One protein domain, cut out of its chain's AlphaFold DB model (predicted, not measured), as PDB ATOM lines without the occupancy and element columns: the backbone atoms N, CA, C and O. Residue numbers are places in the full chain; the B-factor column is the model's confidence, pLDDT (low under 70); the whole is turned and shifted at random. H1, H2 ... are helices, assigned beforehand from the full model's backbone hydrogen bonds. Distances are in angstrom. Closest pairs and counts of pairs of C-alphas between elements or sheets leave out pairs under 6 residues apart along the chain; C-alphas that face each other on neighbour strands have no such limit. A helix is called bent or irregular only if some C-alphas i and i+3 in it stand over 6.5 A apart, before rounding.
ATOM      1  N   ALA A   2       4.279 -16.337  36.963       57.09
ATOM      2  CA  ALA A   2       5.495 -16.833  37.632       57.09
ATOM      3  C   ALA A   2       6.693 -17.044  36.672       57.09
ATOM      4  O   ALA A   2       7.835 -16.737  37.003       57.09
ATOM      5  N   HIS A   3       6.432 -17.490  35.439       60.75
ATOM      6  CA  HIS A   3       7.476 -17.797  34.452       60.75
ATOM      7  C   HIS A   3       8.223 -16.570  33.894       60.75
ATOM      8  O   HIS A   3       9.383 -16.675  33.487       60.75
ATOM      9  N   THR A   4       7.590 -15.393  33.884       63.00
ATOM     10  CA  THR A   4       8.241 -14.133  33.488       63.00
ATOM     11  C   THR A   4       9.202 -13.647  34.570       63.00
ATOM     12  O   THR A   4      10.327 -13.263  34.246       63.00
ATOM     13  N   ALA A   5       8.813 -13.753  35.846       61.28
ATOM     14  CA  ALA A   5       9.685 -13.463  36.984       61.28
ATOM     15  C   ALA A   5      10.910 -14.392  37.004       61.28
ATOM     16  O   ALA A   5      12.039 -13.937  37.156       61.28
ATOM     17  N   GLU A   6      10.716 -15.679  36.727       67.94
ATOM     18  CA  GLU A   6      11.804 -16.660  36.673       67.94
ATOM     19  C   GLU A   6      12.831 -16.350  35.567       67.94
ATOM     20  O   GLU A   6      14.042 -16.464  35.775       67.94
ATOM     21  N   ARG A   7      12.375 -15.892  34.389       68.00
ATOM     22  CA  ARG A   7      13.268 -15.427  33.309       68.00
ATOM     23  C   ARG A   7      13.997 -14.133  33.675       68.00
ATOM     24  O   ARG A   7      15.160 -13.978  33.301       68.00
ATOM     25  N   ALA A   8      13.346 -13.223  34.397       69.94
ATOM     26  CA  ALA A   8      13.966 -11.987  34.871       69.94
ATOM     27  C   ALA A   8      15.055 -12.267  35.919       69.94
ATOM     28  O   ALA A   8      16.172 -11.768  35.786       69.94
ATOM     29  N   VAL A   9      14.777 -13.144  36.889       73.62
ATOM     30  CA  VAL A   9      15.743 -13.578  37.909       73.62
ATOM     31  C   VAL A   9      16.927 -14.301  37.269       73.62
ATOM     32  O   VAL A   9      18.073 -13.998  37.594       73.62
ATOM     33  N   ARG A  10      16.692 -15.195  36.298       77.00
ATOM     34  CA  ARG A  10      17.777 -15.866  35.558       77.00
ATOM     35  C   ARG A  10      18.662 -14.878  34.790       77.00
ATOM     36  O   ARG A  10      19.883 -15.008  34.836       77.00
ATOM     37  N   ARG A  11      18.083 -13.854  34.149       72.56
ATOM     38  CA  ARG A  11      18.854 -12.785  33.485       72.56
ATOM     39  C   ARG A  11      19.633 -11.918  34.471       72.56
ATOM     40  O   ARG A  11      20.800 -11.624  34.225       72.56
ATOM     41  N   ALA A  12      19.021 -11.544  35.593       73.56
ATOM     42  CA  ALA A  12      19.687 -10.788  36.651       73.56
ATOM     43  C   ALA A  12      20.868 -11.577  37.237       73.56
ATOM     44  O   ALA A  12      21.959 -11.030  37.398       73.56
ATOM     45  N   ARG A  13      20.681 -12.882  37.455       76.56
ATOM     46  CA  ARG A  13      21.718 -13.801  37.932       76.56
ATOM     47  C   ARG A  13      22.850 -13.967  36.919       76.56
ATOM     48  O   ARG A  13      24.007 -13.891  37.308       76.56
ATOM     49  N   GLY A  14      22.542 -14.114  35.628       77.81
ATOM     50  CA  GLY A  14      23.556 -14.162  34.566       77.81
ATOM     51  C   GLY A  14      24.402 -12.885  34.500       77.81
ATOM     52  O   GLY A  14      25.621 -12.954  34.364       77.81
ATOM     53  N   ARG A  15      23.776 -11.718  34.693       74.25
ATOM     54  CA  ARG A  15      24.478 -10.429  34.750       74.25
ATOM     55  C   ARG A  15      25.371 -10.306  35.990       74.25
ATOM     56  O   ARG A  15      26.500  -9.846  35.873       74.25
ATOM     57  N   LEU A  16      24.902 -10.766  37.149       73.38
ATOM     58  CA  LEU A  16      25.695 -10.845  38.382       73.38
ATOM     59  C   LEU A  16      26.916 -11.760  38.230       73.38
ATOM     60  O   LEU A  16      28.010 -11.382  38.634       73.38
ATOM     61  N   VAL A  17      26.752 -12.925  37.597       75.88
ATOM     62  CA  VAL A  17      27.858 -13.854  37.313       75.88
ATOM     63  C   VAL A  17      28.872 -13.229  36.353       75.88
ATOM     64  O   VAL A  17      30.069 -13.373  36.568       75.88
ATOM     65  N   ALA A  18      28.424 -12.482  35.340       73.19
ATOM     66  CA  ALA A  18      29.321 -11.765  34.433       73.19
ATOM     67  C   ALA A  18      30.119 -10.658  35.146       73.19
ATOM     68  O   ALA A  18      31.316 -10.515  34.908       73.19
ATOM     69  N   ILE A  19      29.489  -9.910  36.058       71.94
ATOM     70  CA  ILE A  19      30.161  -8.878  36.867       71.94
ATOM     71  C   ILE A  19      31.161  -9.519  37.836       71.94
ATOM     72  O   ILE A  19      32.299  -9.064  37.939       71.94
ATOM     73  N   ALA A  20      30.780 -10.625  38.481       69.44
ATOM     74  CA  ALA A  20      31.689 -11.409  39.308       69.44
ATOM     75  C   ALA A  20      32.878 -11.934  38.485       69.44
ATOM     76  O   ALA A  20      34.015 -11.836  38.932       69.44
ATOM     77  N   ALA A  21      32.643 -12.392  37.251       67.12
ATOM     78  CA  ALA A  21      33.681 -12.871  36.338       67.12
ATOM     79  C   ALA A  21      34.676 -11.780  35.893       67.12
ATOM     80  O   ALA A  21      35.833 -12.080  35.597       67.12
ATOM     81  N   ILE A  22      34.253 -10.513  35.842       66.19
ATOM     82  CA  ILE A  22      35.150  -9.373  35.587       66.19
ATOM     83  C   ILE A  22      36.095  -9.168  36.778       66.19
ATOM     84  O   ILE A  22      37.277  -8.910  36.573       66.19
ATOM     85  N   GLY A  23      35.604  -9.357  38.007       61.47
ATOM     86  CA  GLY A  23      36.413  -9.291  39.227       61.47
ATOM     87  C   GLY A  23      37.285 -10.527  39.490       61.47
ATOM     88  O   GLY A  23      38.320 -10.407  40.138       61.47
ATOM     89  N   THR A  24      36.905 -11.709  38.987       58.94
ATOM     90  CA  THR A  24      37.648 -12.969  39.198       58.94
ATOM     91  C   THR A  24      38.643 -13.303  38.092       58.94
ATOM     92  O   THR A  24      39.394 -14.272  38.230       58.94
ATOM     93  N   ARG A  25      38.689 -12.535  36.993       60.66
ATOM     94  CA  ARG A  25      39.662 -12.753  35.916       60.66
ATOM     95  C   ARG A  25      41.066 -12.535  36.490       60.66
ATOM     96  O   ARG A  25      41.426 -11.420  36.853       60.66
ATOM     97  N   ALA A  26      41.815 -13.628  36.639       58.66
ATOM     98  CA  ALA A  26      43.065 -13.697  37.388       58.66
ATOM     99  C   ALA A  26      44.147 -12.782  36.791       58.66
ATOM    100  O   ALA A  26      44.946 -13.190  35.953       58.66
ATOM    101  N   SER A  27      44.174 -11.526  37.233       58.66
ATOM    102  CA  SER A  27      45.265 -10.601  36.950       58.66
ATOM    103  C   SER A  27      46.444 -10.991  37.841       58.66
ATOM    104  O   SER A  27      46.315 -11.038  39.066       58.66
ATOM    105  N   GLY A  28      47.551 -11.396  37.214       57.59
ATOM    106  CA  GLY A  28      48.657 -12.137  37.826       57.59
ATOM    107  C   GLY A  28      49.098 -11.601  39.190       57.59
ATOM    108  O   GLY A  28      49.231 -10.395  39.348       57.59
ATOM    109  N   ARG A  29      49.283 -12.533  40.145       59.16
ATOM    110  CA  ARG A  29      49.837 -12.541  41.531       59.16
ATOM    111  C   ARG A  29      49.940 -11.243  42.377       59.16
ATOM    112  O   ARG A  29      49.945 -11.355  43.596       59.16
ATOM    113  N   ARG A  30      50.012 -10.042  41.802       62.19
ATOM    114  CA  ARG A  30      50.107  -8.717  42.445       62.19
ATOM    115  C   ARG A  30      48.894  -7.802  42.177       62.19
ATOM    116  O   ARG A  30      48.692  -6.864  42.936       62.19
ATOM    117  N   HIS A  31      48.051  -8.083  41.179       63.78
ATOM    118  CA  HIS A  31      46.850  -7.282  40.880       63.78
ATOM    119  C   HIS A  31      45.498  -7.688  41.516       63.78
ATOM    120  O   HIS A  31      44.588  -6.852  41.471       63.78
ATOM    121  N   PRO A  32      45.294  -8.876  42.128       66.44
ATOM    122  CA  PRO A  32      43.964  -9.237  42.629       66.44
ATOM    123  C   PRO A  32      43.579  -8.419  43.867       66.44
ATOM    124  O   PRO A  32      42.416  -8.074  44.051       66.44
ATOM    125  N   LEU A  33      44.566  -8.048  44.687       74.38
ATOM    126  CA  LEU A  33      44.339  -7.263  45.896       74.38
ATOM    127  C   LEU A  33      43.994  -5.804  45.567       74.38
ATOM    128  O   LEU A  33      43.121  -5.227  46.203       74.38
ATOM    129  N   VAL A  34      44.605  -5.239  44.520       75.38
ATOM    130  CA  VAL A  34      44.292  -3.887  44.026       75.38
ATOM    131  C   VAL A  34      42.879  -3.830  43.447       75.38
ATOM    132  O   VAL A  34      42.127  -2.905  43.742       75.38
ATOM    133  N   ALA A  35      42.489  -4.839  42.663       78.31
ATOM    134  CA  ALA A  35      41.136  -4.933  42.122       78.31
ATOM    135  C   ALA A  35      40.088  -5.056  43.241       78.31
ATOM    136  O   ALA A  35      39.087  -4.341  43.231       78.31
ATOM    137  N   ALA A  36      40.352  -5.907  44.239       78.94
ATOM    138  CA  ALA A  36      39.497  -6.030  45.412       78.94
ATOM    139  C   ALA A  36      39.402  -4.703  46.178       78.94
ATOM    140  O   ALA A  36      38.296  -4.270  46.479       78.94
ATOM    141  N   ALA A  37      40.522  -4.019  46.421       84.88
ATOM    142  CA  ALA A  37      40.546  -2.736  47.122       84.88
ATOM    143  C   ALA A  37      39.748  -1.635  46.397       84.88
ATOM    144  O   ALA A  37      39.117  -0.819  47.061       84.88
ATOM    145  N   MET A  38      39.726  -1.631  45.058       81.88
ATOM    146  CA  MET A  38      38.929  -0.682  44.263       81.88
ATOM    147  C   MET A  38      37.423  -0.974  44.296       81.88
ATOM    148  O   MET A  38      36.612  -0.050  44.308       81.88
ATOM    149  N   VAL A  39      37.027  -2.249  44.315       83.75
ATOM    150  CA  VAL A  39      35.606  -2.651  44.305       83.75
ATOM    151  C   VAL A  39      35.006  -2.689  45.713       83.75
ATOM    152  O   VAL A  39      33.809  -2.452  45.879       83.75
ATOM    153  N   LEU A  40      35.828  -2.936  46.734       86.81
ATOM    154  CA  LEU A  40      35.439  -2.977  48.142       86.81
ATOM    155  C   LEU A  40      34.613  -1.760  48.603       86.81
ATOM    156  O   LEU A  40      33.556  -1.986  49.193       86.81
ATOM    157  N   PRO A  41      34.998  -0.495  48.333       88.50
ATOM    158  CA  PRO A  41      34.209   0.659  48.764       88.50
ATOM    159  C   PRO A  41      32.809   0.666  48.145       88.50
ATOM    160  O   PRO A  41      31.823   0.873  48.849       88.50
ATOM    161  N   LEU A  42      32.696   0.364  46.850       87.12
ATOM    162  CA  LEU A  42      31.399   0.276  46.185       87.12
ATOM    163  C   LEU A  42      30.553  -0.870  46.762       87.12
ATOM    164  O   LEU A  42      29.358  -0.699  46.987       87.12
ATOM    165  N   ALA A  43      31.166  -2.020  47.056       86.31
ATOM    166  CA  ALA A  43      30.486  -3.151  47.677       86.31
ATOM    167  C   ALA A  43      29.933  -2.808  49.070       86.31
ATOM    168  O   ALA A  43      28.808  -3.193  49.381       86.31
ATOM    169  N   ILE A  44      30.679  -2.044  49.877       90.88
ATOM    170  CA  ILE A  44      30.226  -1.561  51.189       90.88
ATOM    171  C   ILE A  44      29.013  -0.639  51.033       90.88
ATOM    172  O   ILE A  44      28.010  -0.839  51.712       90.88
ATOM    173  N   VAL A  45      29.061   0.327  50.110       90.56
ATOM    174  CA  VAL A  45      27.933   1.242  49.855       90.56
ATOM    175  C   VAL A  45      26.681   0.466  49.447       90.56
ATOM    176  O   VAL A  45      25.602   0.711  49.982       90.56
ATOM    177  N   LEU A  46      26.821  -0.508  48.544       85.06
ATOM    178  CA  LEU A  46      25.709  -1.358  48.124       85.06
ATOM    179  C   LEU A  46      25.186  -2.204  49.295       85.06
ATOM    180  O   LEU A  46      23.979  -2.273  49.505       85.06
ATOM    181  N   ALA A  47      26.069  -2.807  50.093       86.00
ATOM    182  CA  ALA A  47      25.678  -3.593  51.261       86.00
ATOM    183  C   ALA A  47      24.916  -2.757  52.297       86.00
ATOM    184  O   ALA A  47      23.936  -3.239  52.850       86.00
ATOM    185  N   ILE A  48      25.307  -1.501  52.522       87.31
ATOM    186  CA  ILE A  48      24.578  -0.579  53.400       87.31
ATOM    187  C   ILE A  48      23.217  -0.236  52.787       87.31
ATOM    188  O   ILE A  48      22.195  -0.398  53.448       87.31
ATOM    189  N   ALA A  49      23.185   0.178  51.517       86.25
ATOM    190  CA  ALA A  49      21.957   0.590  50.841       86.25
ATOM    191  C   ALA A  49      20.904  -0.531  50.785       86.25
ATOM    192  O   ALA A  49      19.721  -0.281  51.005       86.25
ATOM    193  N   PHE A  50      21.325  -1.772  50.520       81.75
ATOM    194  CA  PHE A  50      20.422  -2.923  50.435       81.75
ATOM    195  C   PHE A  50      20.224  -3.645  51.777       81.75
ATOM    196  O   PHE A  50      19.155  -4.197  52.021       81.75
ATOM    197  N   GLY A  51      21.220  -3.646  52.663       79.75
ATOM    198  CA  GLY A  51      21.161  -4.301  53.975       79.75
ATOM    199  C   GLY A  51      20.375  -3.507  55.018       79.75
ATOM    200  O   GLY A  51      19.754  -4.099  55.898       79.75
ATOM    201  N   ALA A  52      20.311  -2.178  54.883       77.06
ATOM    202  CA  ALA A  52      19.543  -1.309  55.777       77.06
ATOM    203  C   ALA A  52      18.019  -1.479  55.647       77.06
ATOM    204  O   ALA A  52      17.279  -1.008  56.507       77.06
ATOM    205  N   VAL A  53      17.535  -2.188  54.622       77.25
ATOM    206  CA  VAL A  53      16.100  -2.428  54.403       77.25
ATOM    207  C   VAL A  53      15.445  -3.074  55.628       77.25
ATOM    208  O   VAL A  53      14.370  -2.649  56.034       77.25
ATOM    209  N   GLN A  54      16.105  -4.038  56.277       80.50
ATOM    210  CA  GLN A  54      15.558  -4.693  57.475       80.50
ATOM    211  C   GLN A  54      15.491  -3.754  58.685       80.50
ATOM    212  O   GLN A  54      14.527  -3.801  59.450       80.50
ATOM    213  N   ALA A  55      16.472  -2.858  58.835       82.25
ATOM    214  CA  ALA A  55      16.458  -1.842  59.883       82.25
ATOM    215  C   ALA A  55      15.319  -0.833  59.662       82.25
ATOM    216  O   ALA A  55      14.579  -0.535  60.596       82.25
ATOM    217  N   VAL A  56      15.111  -0.391  58.417       77.81
ATOM    218  CA  VAL A  56      14.007   0.509  58.045       77.81
ATOM    219  C   VAL A  56      12.647  -0.156  58.270       77.81
ATOM    220  O   VAL A  56      11.757   0.475  58.829       77.81
ATOM    221  N   ILE A  57      12.485  -1.432  57.901       83.38
ATOM    222  CA  ILE A  57      11.248  -2.196  58.147       83.38
ATOM    223  C   ILE A  57      10.980  -2.318  59.648       83.38
ATOM    224  O   ILE A  57       9.859  -2.085  60.094       83.38
ATOM    225  N   THR A  58      12.004  -2.644  60.436       84.56
ATOM    226  CA  THR A  58      11.891  -2.779  61.895       84.56
ATOM    227  C   THR A  58      11.496  -1.450  62.536       84.56
ATOM    228  O   THR A  58      10.582  -1.397  63.357       84.56
ATOM    229  N   GLN A  59      12.126  -0.357  62.106       78.69
ATOM    230  CA  GLN A  59      11.823   0.986  62.582       78.69
ATOM    231  C   GLN A  59      10.407   1.423  62.183       78.69
ATOM    232  O   GLN A  59       9.658   1.909  63.027       78.69
ATOM    233  N   ALA A  60      10.003   1.186  60.933       82.31
ATOM    234  CA  ALA A  60       8.655   1.474  60.449       82.31
ATOM    235  C   ALA A  60       7.589   0.660  61.193       82.31
ATOM    236  O   ALA A  60       6.535   1.193  61.515       82.31
ATOM    237  N   SER A  61       7.884  -0.600  61.524       76.94
ATOM    238  CA  SER A  61       6.985  -1.472  62.293       76.94
ATOM    239  C   SER A  61       6.849  -1.004  63.740       76.94
ATOM    240  O   SER A  61       5.755  -1.022  64.292       76.94
ATOM    241  N   SER A  62       7.939  -0.525  64.346       78.94
ATOM    242  CA  SER A  62       7.905   0.041  65.695       78.94
ATOM    243  C   SER A  62       7.138   1.365  65.744       78.94
ATOM    244  O   SER A  62       6.410   1.600  66.700       78.94
ATOM    245  N   VAL A  63       7.265   2.214  64.717       75.94
ATOM    246  CA  VAL A  63       6.475   3.452  64.585       75.94
ATOM    247  C   VAL A  63       5.007   3.134  64.304       75.94
ATOM    248  O   VAL A  63       4.133   3.737  64.917       75.94
ATOM    249  N   ALA A  64       4.722   2.152  63.446       78.88
ATOM    250  CA  ALA A  64       3.365   1.671  63.202       78.88
ATOM    251  C   ALA A  64       2.718   1.130  64.490       78.88
ATOM    252  O   ALA A  64       1.572   1.460  64.765       78.88
ATOM    253  N   GLY A  65       3.472   0.401  65.321       78.81
ATOM    254  CA  GLY A  65       3.017  -0.065  66.636       78.81
ATOM    255  C   GLY A  65       2.844   1.035  67.692       78.81
ATOM    256  O   GLY A  65       2.176   0.800  68.692       78.81
ATOM    257  N   MET A  66       3.417   2.231  67.494       76.75
ATOM    258  CA  MET A  66       3.168   3.401  68.354       76.75
ATOM    259  C   MET A  66       2.067   4.331  67.816       76.75
ATOM    260  O   MET A  66       1.531   5.128  68.583       76.75
ATOM    261  N   LEU A  67       1.736   4.256  66.518       73.19
ATOM    262  CA  LEU A  67       0.712   5.081  65.862       73.19
ATOM    263  C   LEU A  67      -0.644   4.368  65.657       73.19
ATOM    264  O   LEU A  67      -1.624   5.065  65.408       73.19
ATOM    265  N   GLY A  68      -0.725   3.037  65.786       71.94
ATOM    266  CA  GLY A  68      -1.976   2.250  65.814       71.94
ATOM    267  C   GLY A  68      -2.112   1.485  67.139       71.94
ATOM    268  O   GLY A  68      -1.136   0.864  67.544       71.94
TER     269      GLY A  68
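Overview. This is residues 2 to 68 of the 69 residues of an uncharacterized protein of Streptomyces abyssalis (UniProt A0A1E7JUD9). The model is an open, flat V of helices: H1 makes one arm, H2 followed nearly end to end by H3 makes the other, longer arm, and the loop of residues 25 to 31 joins them at the closed end. The two arms come near each other only beside that loop, where the end of H1 is near the first part of H2, and residues 2 to 21 and 40 to 68 stand free. The printed part has 67 residues with three named helices, H1, H2 and H3 in that order along the chain, and no named strand; the class is all helix. The whole is extended, with a radius of gyration of the C-alphas of 18.5 A and spans of 59 by 35 by 10 A.

Along the chain. H1 holds residues 2 to 24 and is the longest helix by residues, 32.4 A from its first C-alpha at (5.495, -16.833, 37.632) to its last. H2 holds residues 32 to 51 and is 25.9 A long, beginning at C-alpha 32 at (43.964, -9.237, 42.629). H2 is irregular, but only just: C-alphas 38 and 41 are 6.7 A apart, and it has a kink of 39 degrees near residue 39. H3 holds residues 53 to 67 and is 20.6 A long, with its last C-alpha at (0.712, 5.081, 65.862).

Arrangement. H1 and H2 are close but not clearly touching, with 2 pairs of C-alphas within 8 A. Their closest C-alphas are those of Gly 23 and Ala 35, 7.0 A apart. They run opposite ways at a shallow tilt of 33 degrees, only just short of steep, and the line of H2 is a rough one. Their centres are 19.0 A apart. H2 and H3 meet only through their link, the single residue Ala 52. H1 and H3 are apart. In H1 and H3 every O i to N i+4 pair is within hydrogen-bond range, and in H2 14 of 16 are.

Size, cuts and confidence. The C-alphas farthest apart are those of Gly 28, in the link between H1 and H2, and Gly 68, the last printed residue, at 59.6 A. From Ala 2 to Gly 68, first to last printed C-alpha, the distance is 34.8 A. The printed part has no cut. The link from H1 to H2, 7 residues, is short, the link from H2 to H3 is tight, and there is no long link. The mean pLDDT of the printed part is 74.7; 20 residues are under 70, namely residues 2 to 8 and residues 20 to 32.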